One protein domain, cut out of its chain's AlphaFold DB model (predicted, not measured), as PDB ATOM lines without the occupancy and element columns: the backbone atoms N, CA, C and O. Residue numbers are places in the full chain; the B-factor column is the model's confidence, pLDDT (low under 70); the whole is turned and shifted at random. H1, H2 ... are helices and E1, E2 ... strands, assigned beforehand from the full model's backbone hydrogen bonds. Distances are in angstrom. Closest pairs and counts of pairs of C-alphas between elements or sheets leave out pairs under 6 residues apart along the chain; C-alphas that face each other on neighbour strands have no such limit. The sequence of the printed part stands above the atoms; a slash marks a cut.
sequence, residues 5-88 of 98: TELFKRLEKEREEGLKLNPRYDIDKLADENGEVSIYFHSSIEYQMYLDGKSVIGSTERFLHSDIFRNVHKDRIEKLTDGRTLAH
ATOM      1  N   THR A   5      17.573  10.780   0.654       89.81
ATOM      2  CA  THR A   5      17.196  11.703  -0.423       89.81
ATOM      3  C   THR A   5      18.238  12.802  -0.644       89.81
ATOM      4  O   THR A   5      18.479  13.205  -1.780       89.81
ATOM      5  N   GLU A   6      18.858  13.300   0.427       91.50
ATOM      6  CA  GLU A   6      19.948  14.281   0.344       91.50
ATOM      7  C   GLU A   6      21.214  13.651  -0.247       91.50
ATOM      8  O   GLU A   6      21.834  14.255  -1.123       91.50
ATOM      9  N   LEU A   7      21.514  12.403   0.133       88.88
ATOM     10  CA  LEU A   7      22.617  11.627  -0.428       88.88
ATOM     11  C   LEU A   7      22.475  11.464  -1.948       88.88
ATOM     12  O   LEU A   7      23.420  11.760  -2.679       88.88
ATOM     13  N   PHE A   8      21.304  11.044  -2.439       88.19
ATOM     14  CA  PHE A   8      21.079  10.893  -3.881       88.19
ATOM     15  C   PHE A   8      21.218  12.219  -4.631       88.19
ATOM     16  O   PHE A   8      21.922  12.268  -5.635       88.19
ATOM     17  N   LYS A   9      20.649  13.312  -4.109       92.31
ATOM     18  CA  LYS A   9      20.789  14.641  -4.726       92.31
ATOM     19  C   LYS A   9      22.241  15.108  -4.791       92.31
ATOM     20  O   LYS A   9      22.645  15.719  -5.779       92.31
ATOM     21  N   ARG A  10      23.035  14.841  -3.748       92.56
ATOM     22  CA  ARG A  10      24.466  15.166  -3.755       92.56
ATOM     23  C   ARG A  10      25.206  14.354  -4.814       92.56
ATOM     24  O   ARG A  10      25.983  14.937  -5.561       92.56
ATOM     25  N   LEU A  11      24.950  13.049  -4.893       88.31
ATOM     26  CA  LEU A  11      25.585  12.161  -5.871       88.31
ATOM     27  C   LEU A  11      25.210  12.524  -7.315       88.31
ATOM     28  O   LEU A  11      26.081  12.536  -8.181       88.31
ATOM     29  N   GLU A  12      23.947  12.867  -7.573       89.12
ATOM     30  CA  GLU A  12      23.491  13.361  -8.879       89.12
ATOM     31  C   GLU A  12      24.218  14.649  -9.272       89.12
ATOM     32  O   GLU A  12      24.735  14.750 -10.384       89.12
ATOM     33  N   LYS A  13      24.319  15.608  -8.346       92.56
ATOM     34  CA  LYS A  13      25.021  16.871  -8.589       92.56
ATOM     35  C   LYS A  13      26.516  16.663  -8.833       92.56
ATOM     36  O   LYS A  13      27.068  17.240  -9.764       92.56
ATOM     37  N   GLU A  14      27.162  15.824  -8.028       91.31
ATOM     38  CA  GLU A  14      28.576  15.474  -8.189       91.31
ATOM     39  C   GLU A  14      28.831  14.832  -9.558       91.31
ATOM     40  O   GLU A  14      29.799  15.168 -10.238       91.31
ATOM     41  N   ARG A  15      27.937  13.936  -9.989       89.19
ATOM     42  CA  ARG A  15      27.991  13.332 -11.320       89.19
ATOM     43  C   ARG A  15      27.813  14.374 -12.424       89.19
ATOM     44  O   ARG A  15      28.581  14.370 -13.380       89.19
ATOM     45  N   GLU A  16      26.837  15.272 -12.303       91.50
ATOM     46  CA  GLU A  16      26.590  16.321 -13.297       91.50
ATOM     47  C   GLU A  16      27.794  17.269 -13.440       91.50
ATOM     48  O   GLU A  16      28.198  17.607 -14.553       91.50
ATOM     49  N   GLU A  17      28.397  17.682 -12.326       92.56
ATOM     50  CA  GLU A  17      29.599  18.522 -12.314       92.56
ATOM     51  C   GLU A  17      30.820  17.777 -12.871       92.56
ATOM     52  O   GLU A  17      31.559  18.333 -13.687       92.56
ATOM     53  N   GLY A  18      30.990  16.503 -12.508       87.75
ATOM     54  CA  GLY A  18      32.041  15.639 -13.042       87.75
ATOM     55  C   GLY A  18      31.951  15.477 -14.561       87.75
ATOM     56  O   GLY A  18      32.946  15.671 -15.257       87.75
ATOM     57  N   LEU A  19      30.751  15.220 -15.091       88.12
ATOM     58  CA  LEU A  19      30.505  15.070 -16.530       88.12
ATOM     59  C   LEU A  19      30.746  16.362 -17.326       88.12
ATOM     60  O   LEU A  19      31.171  16.296 -18.478       88.12
ATOM     61  N   LYS A  20      30.511  17.540 -16.727       90.75
ATOM     62  CA  LYS A  20      30.828  18.840 -17.352       90.75
ATOM     63  C   LYS A  20      32.332  19.050 -17.528       90.75
ATOM     64  O   LYS A  20      32.740  19.707 -18.482       90.75
ATOM     65  N   LEU A  21      33.140  18.530 -16.605       91.62
ATOM     66  CA  LEU A  21      34.599  18.663 -16.624       91.62
ATOM     67  C   LEU A  21      35.269  17.561 -17.447       91.62
ATOM     68  O   LEU A  21      36.246  17.819 -18.149       91.62
ATOM     69  N   ASN A  22      34.747  16.341 -17.362       88.50
ATOM     70  CA  ASN A  22      35.270  15.169 -18.037       88.50
ATOM     71  C   ASN A  22      34.109  14.344 -18.623       88.50
ATOM     72  O   ASN A  22      33.377  13.701 -17.868       88.50
ATOM     73  N   PRO A  23      33.955  14.269 -19.957       87.06
ATOM     74  CA  PRO A  23      32.889  13.479 -20.575       87.06
ATOM     75  C   PRO A  23      33.017  11.967 -20.311       87.06
ATOM     76  O   PRO A  23      32.067  11.224 -20.544       87.06
ATOM     77  N   ARG A  24      34.175  11.501 -19.818       90.06
ATOM     78  CA  ARG A  24      34.445  10.113 -19.411       90.06
ATOM     79  C   ARG A  24      34.391   9.912 -17.891       90.06
ATOM     80  O   ARG A  24      34.778   8.847 -17.420       90.06
ATOM     81  N   TYR A  25      33.881  10.888 -17.133       90.62
ATOM     82  CA  TYR A  25      33.835  10.863 -15.666       90.62
ATOM     83  C   TYR A  25      33.273   9.557 -15.095       90.62
ATOM     84  O   TYR A  25      33.887   8.966 -14.213       90.62
ATOM     85  N   ASP A  26      32.146   9.071 -15.626       89.50
ATOM     86  CA  ASP A  26      31.523   7.841 -15.123       89.50
ATOM     87  C   ASP A  26      32.418   6.603 -15.349       89.50
ATOM     88  O   ASP A  26      32.463   5.713 -14.504       89.50
ATOM     89  N   ILE A  27      33.172   6.558 -16.456       91.81
ATOM     90  CA  ILE A  27      34.123   5.472 -16.746       91.81
ATOM     91  C   ILE A  27      35.306   5.548 -15.774       91.81
ATOM     92  O   ILE A  27      35.675   4.542 -15.178       91.81
ATOM     93  N   ASP A  28      35.881   6.740 -15.591       92.31
ATOM     94  CA  ASP A  28      37.014   6.951 -14.684       92.31
ATOM     95  C   ASP A  28      36.650   6.671 -13.222       92.31
ATOM     96  O   ASP A  28      37.481   6.172 -12.472       92.31
ATOM     97  N   LYS A  29      35.409   6.965 -12.823       91.81
ATOM     98  CA  LYS A  29      34.909   6.716 -11.468       91.81
ATOM     99  C   LYS A  29      34.627   5.235 -11.193       91.81
ATOM    100  O   LYS A  29      34.689   4.821 -10.038       91.81
ATOM    101  N   LEU A  30      34.291   4.458 -12.223       91.69
ATOM    102  CA  LEU A  30      34.083   3.008 -12.120       91.69
ATOM    103  C   LEU A  30      35.376   2.199 -12.234       91.69
ATOM    104  O   LEU A  30      35.393   1.043 -11.818       91.69
ATOM    105  N   ALA A  31      36.418   2.775 -12.829       94.31
ATOM    106  CA  ALA A  31      37.698   2.111 -12.984       94.31
ATOM    107  C   ALA A  31      38.379   1.900 -11.624       94.31
ATOM    108  O   ALA A  31      38.357   2.776 -10.759       94.31
ATOM    109  N   ASP A  32      38.994   0.734 -11.443       94.00
ATOM    110  CA  ASP A  32      39.807   0.443 -10.268       94.00
ATOM    111  C   ASP A  32      41.169   1.169 -10.310       94.00
ATOM    112  O   ASP A  32      41.468   1.959 -11.210       94.00
ATOM    113  N   GLU A  33      42.026   0.897  -9.324       94.06
ATOM    114  CA  GLU A  33      43.379   1.470  -9.237       94.06
ATOM    115  C   GLU A  33      44.282   1.135 -10.439       94.06
ATOM    116  O   GLU A  33      45.233   1.868 -10.713       94.06
ATOM    117  N   ASN A  34      43.967   0.067 -11.177       94.44
ATOM    118  CA  ASN A  34      44.673  -0.355 -12.385       94.44
ATOM    119  C   ASN A  34      44.025   0.199 -13.661       94.44
ATOM    120  O   ASN A  34      44.492  -0.091 -14.760       94.44
ATOM    121  N   GLY A  35      42.958   0.992 -13.536       93.31
ATOM    122  CA  GLY A  35      42.207   1.510 -14.668       93.31
ATOM    123  C   GLY A  35      41.240   0.493 -15.275       93.31
ATOM    124  O   GLY A  35      40.756   0.722 -16.380       93.31
ATOM    125  N   GLU A  36      40.945  -0.616 -14.603       95.00
ATOM    126  CA  GLU A  36      40.073  -1.671 -15.114       95.00
ATOM    127  C   GLU A  36      38.619  -1.459 -14.682       95.00
ATOM    128  O   GLU A  36      38.328  -1.140 -13.531       95.00
ATOM    129  N   VAL A  37      37.684  -1.681 -15.605       93.56
ATOM    130  CA  VAL A  37      36.241  -1.638 -15.347       93.56
ATOM    131  C   VAL A  37      35.660  -3.030 -15.551       93.56
ATOM    132  O   VAL A  37      35.889  -3.687 -16.567       93.56
ATOM    133  N   SER A  38      34.868  -3.480 -14.587       92.25
ATOM    134  CA  SER A  38      34.126  -4.732 -14.672       92.25
ATOM    135  C   SER A  38      32.980  -4.644 -15.686       92.25
ATOM    136  O   SER A  38      32.034  -3.882 -15.493       92.25
ATOM    137  N   ILE A  39      33.047  -5.454 -16.746       92.31
ATOM    138  CA  ILE A  39      32.025  -5.555 -17.790       92.31
ATOM    139  C   ILE A  39      31.510  -6.994 -17.892       92.31
ATOM    140  O   ILE A  39      32.266  -7.965 -17.975       92.31
ATOM    141  N   TYR A  40      30.191  -7.115 -17.951       93.06
ATOM    142  CA  TYR A  40      29.454  -8.322 -18.284       93.06
ATOM    143  C   TYR A  40      29.094  -8.312 -19.772       93.06
ATOM    144  O   TYR A  40      28.338  -7.454 -20.233       93.06
ATOM    145  N   PHE A  41      29.633  -9.270 -20.524       91.19
ATOM    146  CA  PHE A  41      29.221  -9.554 -21.899       91.19
ATOM    147  C   PHE A  41      28.041 -10.528 -21.876       91.19
ATOM    148  O   PHE A  41      28.088 -11.519 -21.148       91.19
ATOM    149  N   HIS A  42      27.000 -10.287 -22.672       87.88
ATOM    150  CA  HIS A  42      25.756 -11.064 -22.621       87.88
ATOM    151  C   HIS A  42      25.878 -12.455 -23.254       87.88
ATOM    152  O   HIS A  42      24.993 -13.298 -23.094       87.88
ATOM    153  N   SER A  43      26.960 -12.715 -23.993       88.94
ATOM    154  CA  SER A  43      27.255 -14.036 -24.542       88.94
ATOM    155  C   SER A  43      28.748 -14.254 -24.797       88.94
ATOM    156  O   SER A  43      29.540 -13.313 -24.897       88.94
ATOM    157  N   SER A  44      29.130 -15.519 -24.990       88.06
ATOM    158  CA  SER A  44      30.460 -15.891 -25.491       88.06
ATOM    159  C   SER A  44      30.768 -15.333 -26.874       88.06
ATOM    160  O   SER A  44      31.923 -15.031 -27.158       88.06
ATOM    161  N   ILE A  45      29.745 -15.151 -27.712       89.38
ATOM    162  CA  ILE A  45      29.883 -14.578 -29.052       89.38
ATOM    163  C   ILE A  45      30.293 -13.109 -28.947       89.38
ATOM    164  O   ILE A  45      31.247 -12.693 -29.594       89.38
ATOM    165  N   GLU A  46      29.619 -12.339 -28.097       87.94
ATOM    166  CA  GLU A  46      29.944 -10.933 -27.845       87.94
ATOM    167  C   GLU A  46      31.355 -10.765 -27.279       87.94
ATOM    168  O   GLU A  46      32.121  -9.931 -27.758       87.94
ATOM    169  N   TYR A  47      31.744 -11.602 -26.316       89.94
ATOM    170  CA  TYR A  47      33.110 -11.573 -25.803       89.94
ATOM    171  C   TYR A  47      34.144 -11.907 -26.892       89.94
ATOM    172  O   TYR A  47      35.165 -11.230 -26.993       89.94
ATOM    173  N   GLN A  48      33.871 -12.898 -27.747       90.88
ATOM    174  CA  GLN A  48      34.758 -13.223 -28.864       90.88
ATOM    175  C   GLN A  48      34.854 -12.063 -29.863       90.88
ATOM    176  O   GLN A  48      35.947 -11.718 -30.292       90.88
ATOM    177  N   MET A  49      33.737 -11.403 -30.178       89.88
ATOM    178  CA  MET A  49      33.733 -10.219 -31.039       89.88
ATOM    179  C   MET A  49      34.597  -9.089 -30.463       89.88
ATOM    180  O   MET A  49      35.317  -8.442 -31.218       89.88
ATOM    181  N   TYR A  50      34.561  -8.879 -29.145       90.56
ATOM    182  CA  TYR A  50      35.428  -7.914 -28.470       90.56
ATOM    183  C   TYR A  50      36.913  -8.292 -28.601       90.56
ATOM    184  O   TYR A  50      37.734  -7.427 -28.906       90.56
ATOM    185  N   LEU A  51      37.259  -9.576 -28.434       88.06
ATOM    186  CA  LEU A  51      38.625 -10.075 -28.651       88.06
ATOM    187  C   LEU A  51      39.092  -9.908 -30.103       88.06
ATOM    188  O   LEU A  51      40.266  -9.631 -30.335       88.06
ATOM    189  N   ASP A  52      38.172 -10.007 -31.061       89.06
ATOM    190  CA  ASP A  52      38.425  -9.745 -32.481       89.06
ATOM    191  C   ASP A  52      38.532  -8.233 -32.798       89.06
ATOM    192  O   ASP A  52      38.633  -7.848 -33.964       89.06
ATOM    193  N   GLY A  53      38.467  -7.357 -31.787       87.44
ATOM    194  CA  GLY A  53      38.571  -5.901 -31.933       87.44
ATOM    195  C   GLY A  53      37.285  -5.206 -32.379       87.44
ATOM    196  O   GLY A  53      37.309  -4.024 -32.718       87.44
ATOM    197  N   LYS A  54      36.144  -5.904 -32.390       89.06
ATOM    198  CA  LYS A  54      34.851  -5.291 -32.724       89.06
ATOM    199  C   LYS A  54      34.294  -4.528 -31.525       89.06
ATOM    200  O   LYS A  54      34.497  -4.918 -30.376       89.06
ATOM    201  N   SER A  55      33.523  -3.481 -31.806       89.12
ATOM    202  CA  SER A  55      32.738  -2.784 -30.788       89.12
ATOM    203  C   SER A  55      31.554  -3.630 -30.347       89.12
ATOM    204  O   SER A  55      30.755  -4.084 -31.167       89.12
ATOM    205  N   VAL A  56      31.452  -3.837 -29.039       91.06
ATOM    206  CA  VAL A  56      30.449  -4.704 -28.421       91.06
ATOM    207  C   VAL A  56      29.795  -3.984 -27.250       91.06
ATOM    208  O   VAL A  56      30.443  -3.221 -26.531       91.06
ATOM    209  N   ILE A  57      28.496  -4.230 -27.074       89.88
ATOM    210  CA  ILE A  57      27.725  -3.723 -25.941       89.88
ATOM    211  C   ILE A  57      27.801  -4.747 -24.807       89.88
ATOM    212  O   ILE A  57      27.359  -5.879 -24.968       89.88
ATOM    213  N   GLY A  58      28.338  -4.334 -23.665       90.25
ATOM    214  CA  GLY A  58      28.258  -5.054 -22.397       90.25
ATOM    215  C   GLY A  58      27.526  -4.236 -21.333       90.25
ATOM    216  O   GLY A  58      26.948  -3.181 -21.613       90.25
ATOM    217  N   SER A  59      27.575  -4.696 -20.086       89.75
ATOM    218  CA  SER A  59      26.969  -4.004 -18.946       89.75
ATOM    219  C   SER A  59      27.898  -3.933 -17.739       89.75
ATOM    220  O   SER A  59      28.663  -4.858 -17.513       89.75
ATOM    221  N   THR A  60      27.816  -2.864 -16.946       89.56
ATOM    222  CA  THR A  60      28.482  -2.759 -15.632       89.56
ATOM    223  C   THR A  60      27.566  -3.131 -14.463       89.56
ATOM    224  O   THR A  60      28.028  -3.233 -13.333       89.56
ATOM    225  N   GLU A  61      26.266  -3.321 -14.709       84.50
ATOM    226  CA  GLU A  61      25.246  -3.453 -13.654       84.50
ATOM    227  C   GLU A  61      24.457  -4.769 -13.729       84.50
ATOM    228  O   GLU A  61      23.849  -5.191 -12.744       84.50
ATOM    229  N   ARG A  62      24.440  -5.432 -14.892       76.81
ATOM    230  CA  ARG A  62      23.657  -6.653 -15.114       76.81
ATOM    231  C   ARG A  62      24.521  -7.903 -14.993       76.81
ATOM    232  O   ARG A  62      25.494  -8.041 -15.719       76.81
ATOM    233  N   PHE A  63      24.066  -8.846 -14.170       77.94
ATOM    234  CA  PHE A  63      24.647 -10.180 -14.044       77.94
ATOM    235  C   PHE A  63      23.577 -11.260 -14.243       77.94
ATOM    236  O   PHE A  63      22.735 -11.488 -13.371       77.94
ATOM    237  N   LEU A  64      23.596 -11.928 -15.396       82.50
ATOM    238  CA  LEU A  64      22.888 -13.184 -15.632       82.50
ATOM    239  C   LEU A  64      23.856 -14.370 -15.606       82.50
ATOM    240  O   LEU A  64      25.042 -14.232 -15.873       82.50
ATOM    241  N   HIS A  65      23.333 -15.572 -15.350       78.44
ATOM    242  CA  HIS A  65      24.147 -16.793 -15.303       78.44
ATOM    243  C   HIS A  65      24.881 -17.105 -16.623       78.44
ATOM    244  O   HIS A  65      25.910 -17.770 -16.613       78.44
ATOM    245  N   SER A  66      24.357 -16.629 -17.755       81.88
ATOM    246  CA  SER A  66      24.968 -16.773 -19.080       81.88
ATOM    247  C   SER A  66      26.043 -15.732 -19.389       81.88
ATOM    248  O   SER A  66      26.729 -15.866 -20.403       81.88
ATOM    249  N   ASP A  67      26.161 -14.689 -18.566       87.19
ATOM    250  CA  ASP A  67      27.033 -13.560 -18.858       87.19
ATOM    251  C   ASP A  67      28.496 -13.914 -18.578       87.19
ATOM    252  O   ASP A  67      28.838 -14.609 -17.616       87.19
ATOM    253  N   ILE A  68      29.386 -13.391 -19.415       87.38
ATOM    254  CA  ILE A  68      30.828 -13.519 -19.231       87.38
ATOM    255  C   ILE A  68      31.347 -12.257 -18.560       87.38
ATOM    256  O   ILE A  68      31.345 -11.177 -19.145       87.38
ATOM    257  N   PHE A  69      31.839 -12.420 -17.337       90.31
ATOM    258  CA  PHE A  69      32.458 -11.355 -16.557       90.31
ATOM    259  C   PHE A  69      33.931 -11.162 -16.930       90.31
ATOM    260  O   PHE A  69      34.716 -12.117 -16.862       90.31
ATOM    261  N   ARG A  70      34.326  -9.941 -17.298       91.88
ATOM    262  CA  ARG A  70      35.719  -9.575 -17.582       91.88
ATOM    263  C   ARG A  70      36.030  -8.155 -17.132       91.88
ATOM    264  O   ARG A  70      35.185  -7.273 -17.203       91.88
ATOM    265  N   ASN A  71      37.284  -7.952 -16.753       92.69
ATOM    266  CA  ASN A  71      37.847  -6.627 -16.560       92.69
ATOM    267  C   ASN A  71      38.315  -6.076 -17.911       92.69
ATOM    268  O   ASN A  71      38.935  -6.794 -18.704       92.69
ATOM    269  N   VAL A  72      37.924  -4.839 -18.193       92.50
ATOM    270  CA  VAL A  72      38.269  -4.110 -19.408       92.50
ATOM    271  C   VAL A  72      38.875  -2.773 -19.017       92.50
ATOM    272  O   VAL A  72      38.204  -1.947 -18.397       92.50
ATOM    273  N   HIS A  73      40.120  -2.542 -19.432       93.75
ATOM    274  CA  HIS A  73      40.786  -1.260 -19.237       93.75
ATOM    275  C   HIS A  73      39.919  -0.108 -19.748       93.75
ATOM    276  O   HIS A  73      39.391  -0.156 -20.864       93.75
ATOM    277  N   LYS A  74      39.810   0.956 -18.958       91.69
ATOM    278  CA  LYS A  74      38.943   2.103 -19.214       91.69
ATOM    279  C   LYS A  74      39.150   2.725 -20.589       91.69
ATOM    280  O   LYS A  74      38.180   3.148 -21.206       91.69
ATOM    281  N   ASP A  75      40.372   2.716 -21.111       91.38
ATOM    282  CA  ASP A  75      40.697   3.270 -22.436       91.38
ATOM    283  C   ASP A  75      40.049   2.495 -23.593       91.38
ATOM    284  O   ASP A  75      39.874   3.037 -24.680       91.38
ATOM    285  N   ARG A  76      39.653   1.239 -23.361       90.56
ATOM    286  CA  ARG A  76      38.936   0.391 -24.325       90.56
ATOM    287  C   ARG A  76      37.425   0.603 -24.291       90.56
ATOM    288  O   ARG A  76      36.712   0.067 -25.137       90.56
ATOM    289  N   ILE A  77      36.922   1.367 -23.321       90.62
ATOM    290  CA  ILE A  77      35.515   1.747 -23.234       90.62
ATOM    291  C   ILE A  77      35.316   3.049 -24.002       90.62
ATOM    292  O   ILE A  77      35.885   4.086 -23.671       90.62
ATOM    293  N   GLU A  78      34.469   3.021 -25.016       87.81
ATOM    294  CA  GLU A  78      34.117   4.202 -25.797       87.81
ATOM    295  C   GLU A  78      33.050   5.037 -25.082       87.81
ATOM    296  O   GLU A  78      33.157   6.260 -25.001       87.81
ATOM    297  N   LYS A  79      32.028   4.368 -24.535       87.69
ATOM    298  CA  LYS A  79      30.863   5.022 -23.937       87.69
ATOM    299  C   LYS A  79      30.260   4.183 -22.817       87.69
ATOM    300  O   LYS A  79      30.147   2.967 -22.949       87.69
ATOM    301  N   LEU A  80      29.796   4.861 -21.770       87.56
ATOM    302  CA  LEU A  80      28.969   4.299 -20.707       87.56
ATOM    303  C   LEU A  80      27.655   5.089 -20.624       87.56
ATOM    304  O   LEU A  80      27.664   6.319 -20.620       87.56
ATOM    305  N   THR A  81      26.508   4.415 -20.613       83.56
ATOM    306  CA  THR A  81      25.192   5.056 -20.450       83.56
ATOM    307  C   THR A  81      24.245   4.103 -19.739       83.56
ATOM    308  O   THR A  81      23.960   3.031 -20.266       83.56
ATOM    309  N   ASP A  82      23.769   4.492 -18.554       78.38
ATOM    310  CA  ASP A  82      22.800   3.733 -17.748       78.38
ATOM    311  C   ASP A  82      23.191   2.252 -17.588       78.38
ATOM    312  O   ASP A  82      22.444   1.340 -17.946       78.38
ATOM    313  N   GLY A  83      24.438   2.011 -17.171       74.81
ATOM    314  CA  GLY A  83      24.971   0.664 -16.967       74.81
ATOM    315  C   GLY A  83      25.262  -0.131 -18.244       74.81
ATOM    316  O   GLY A  83      25.679  -1.287 -18.147       74.81
ATOM    317  N   ARG A  84      25.054   0.439 -19.443       79.06
ATOM    318  CA  ARG A  84      25.470  -0.137 -20.736       79.06
ATOM    319  C   ARG A  84      26.815   0.422 -21.158       79.06
ATOM    320  O   ARG A  84      27.021   1.634 -21.129       79.06
ATOM    321  N   THR A  85      27.686  -0.457 -21.626       81.38
ATOM    322  CA  THR A  85      29.071  -0.130 -21.969       81.38
ATOM    323  C   THR A  85      29.349  -0.512 -23.405       81.38
ATOM    324  O   THR A  85      29.121  -1.657 -23.773       81.38
ATOM    325  N   LEU A  86      29.855   0.415 -24.209       86.50
ATOM    326  CA  LEU A  86      30.391   0.116 -25.534       86.50
ATOM    327  C   LEU A  86      31.910  -0.001 -25.417       86.50
ATOM    328  O   LEU A  86      32.564   0.986 -25.084       86.50
ATOM    329  N   ALA A  87      32.462  -1.187 -25.665       78.19
ATOM    330  CA  ALA A  87      33.895  -1.450 -25.545       78.19
ATOM    331  C   ALA A  87      34.460  -2.144 -26.789       78.19
ATOM    332  O   ALA A  87      33.758  -2.907 -27.455       78.19
ATOM    333  N   HIS A  88      35.732  -1.885 -27.090       85.69
ATOM    334  CA  HIS A  88      36.472  -2.525 -28.177       85.69
ATOM    335  C   HIS A  88      37.971  -2.554 -27.877       85.69
ATOM    336  O   HIS A  88      38.493  -1.707 -27.153       85.69
TER     337      HIS A  88
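What this domain is: This is residues 5 to 88 of the 98 residues of an uncharacterized protein of Paenibacillus sp. CF095 (UniProt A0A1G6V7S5). Two small sheets, E2 E5 E4 and E1 E3, make a small sandwich with crossed strands, only partly face to face; H2 and H3 lie at its two opposite ends, and H1 extends past H2, its residues 5 to 14 sticking out. The printed part has 84 residues, with three named helices and five named strands in the order H1 H2 E1 H3 E2 E3 E4 E5, and its class is mixed, helices and strands. Both sheets are antiparallel. The whole is only just compact, close to loose, with a radius of gyration of the C-alphas of 13.8 A, and its elongated outline spans 41 by 25 by 21 A.

Where its parts are: H1, residues 5 to 21, begins with C-alpha 5 at (17.196, 11.703, -0.423) and is 24.8 A long. H2 is residues 25 to 30, 8.6 A. E1, residues 36 to 41, is 15.0 A long and begins with C-alpha 36 at (40.073, -1.671, -15.114). H3 is residues 44 to 51, 10.5 A, and E2 is residues 56 to 59, 10.1 A. E3, residues 68 to 73, is 15.8 A long. E4 is residues 77 to 81, 11.2 A, and E5, residues 84 to 87, 9.8 A, ends with C-alpha 87 at (33.895, -1.450, -25.545).

How they stand to each other: In the larger sheet E5 is the inner strand, and E2 and E4 are the edge strands. E4 and E5 form a hairpin at 169 degrees, with N 86 and O 79 2.9 A apart, within hydrogen-bond range. E2 and E5 are antiparallel at 141 degrees, with N 58 and O 85 2.8 A apart, within range. E1 and E3 are antiparallel at 148 degrees, with N 39 and O 70 2.8 A apart, within range. The two sheets form a sandwich, two sheets face to face: their facing parts are 9.5 A centre to centre, with planes 44 degrees apart and strands at 72 degrees. The closest C-alphas of E1 and E2, those of Phe 41 and Gly 58, are 4.6 A apart. H3 only grazes the larger sheet with residues 45 to 50; its closest C-alphas to E2 are those of Tyr 50 and Val 56, 5.9 A. H2 only grazes that sheet with residues 25 to 27; its closest C-alphas to E4 are those of Ile 27 and Leu 80, 6.6 A. H1 touches H2 with residues 15 to 19 alone, at a steep tilt of 60 degrees, opposite ways; the closest C-alphas are those of Leu 19 and Tyr 25, 5.4 A. H1 and H3 are apart. In H1, H2 and H3 every O i to N i+4 pair is within hydrogen-bond range.

The domain as a whole: The two C-alphas farthest apart, those of Glu 6 and Asp 52, are 44.7 A apart. Without the free residues 5 to 14 the body spans 37 by 24 by 21 A. The printed part has no cut and no long link; the link E2 to E3, 8 residues, is short and the others are tight. The mean pLDDT of the printed part is 88.9, and no printed residue is under 70.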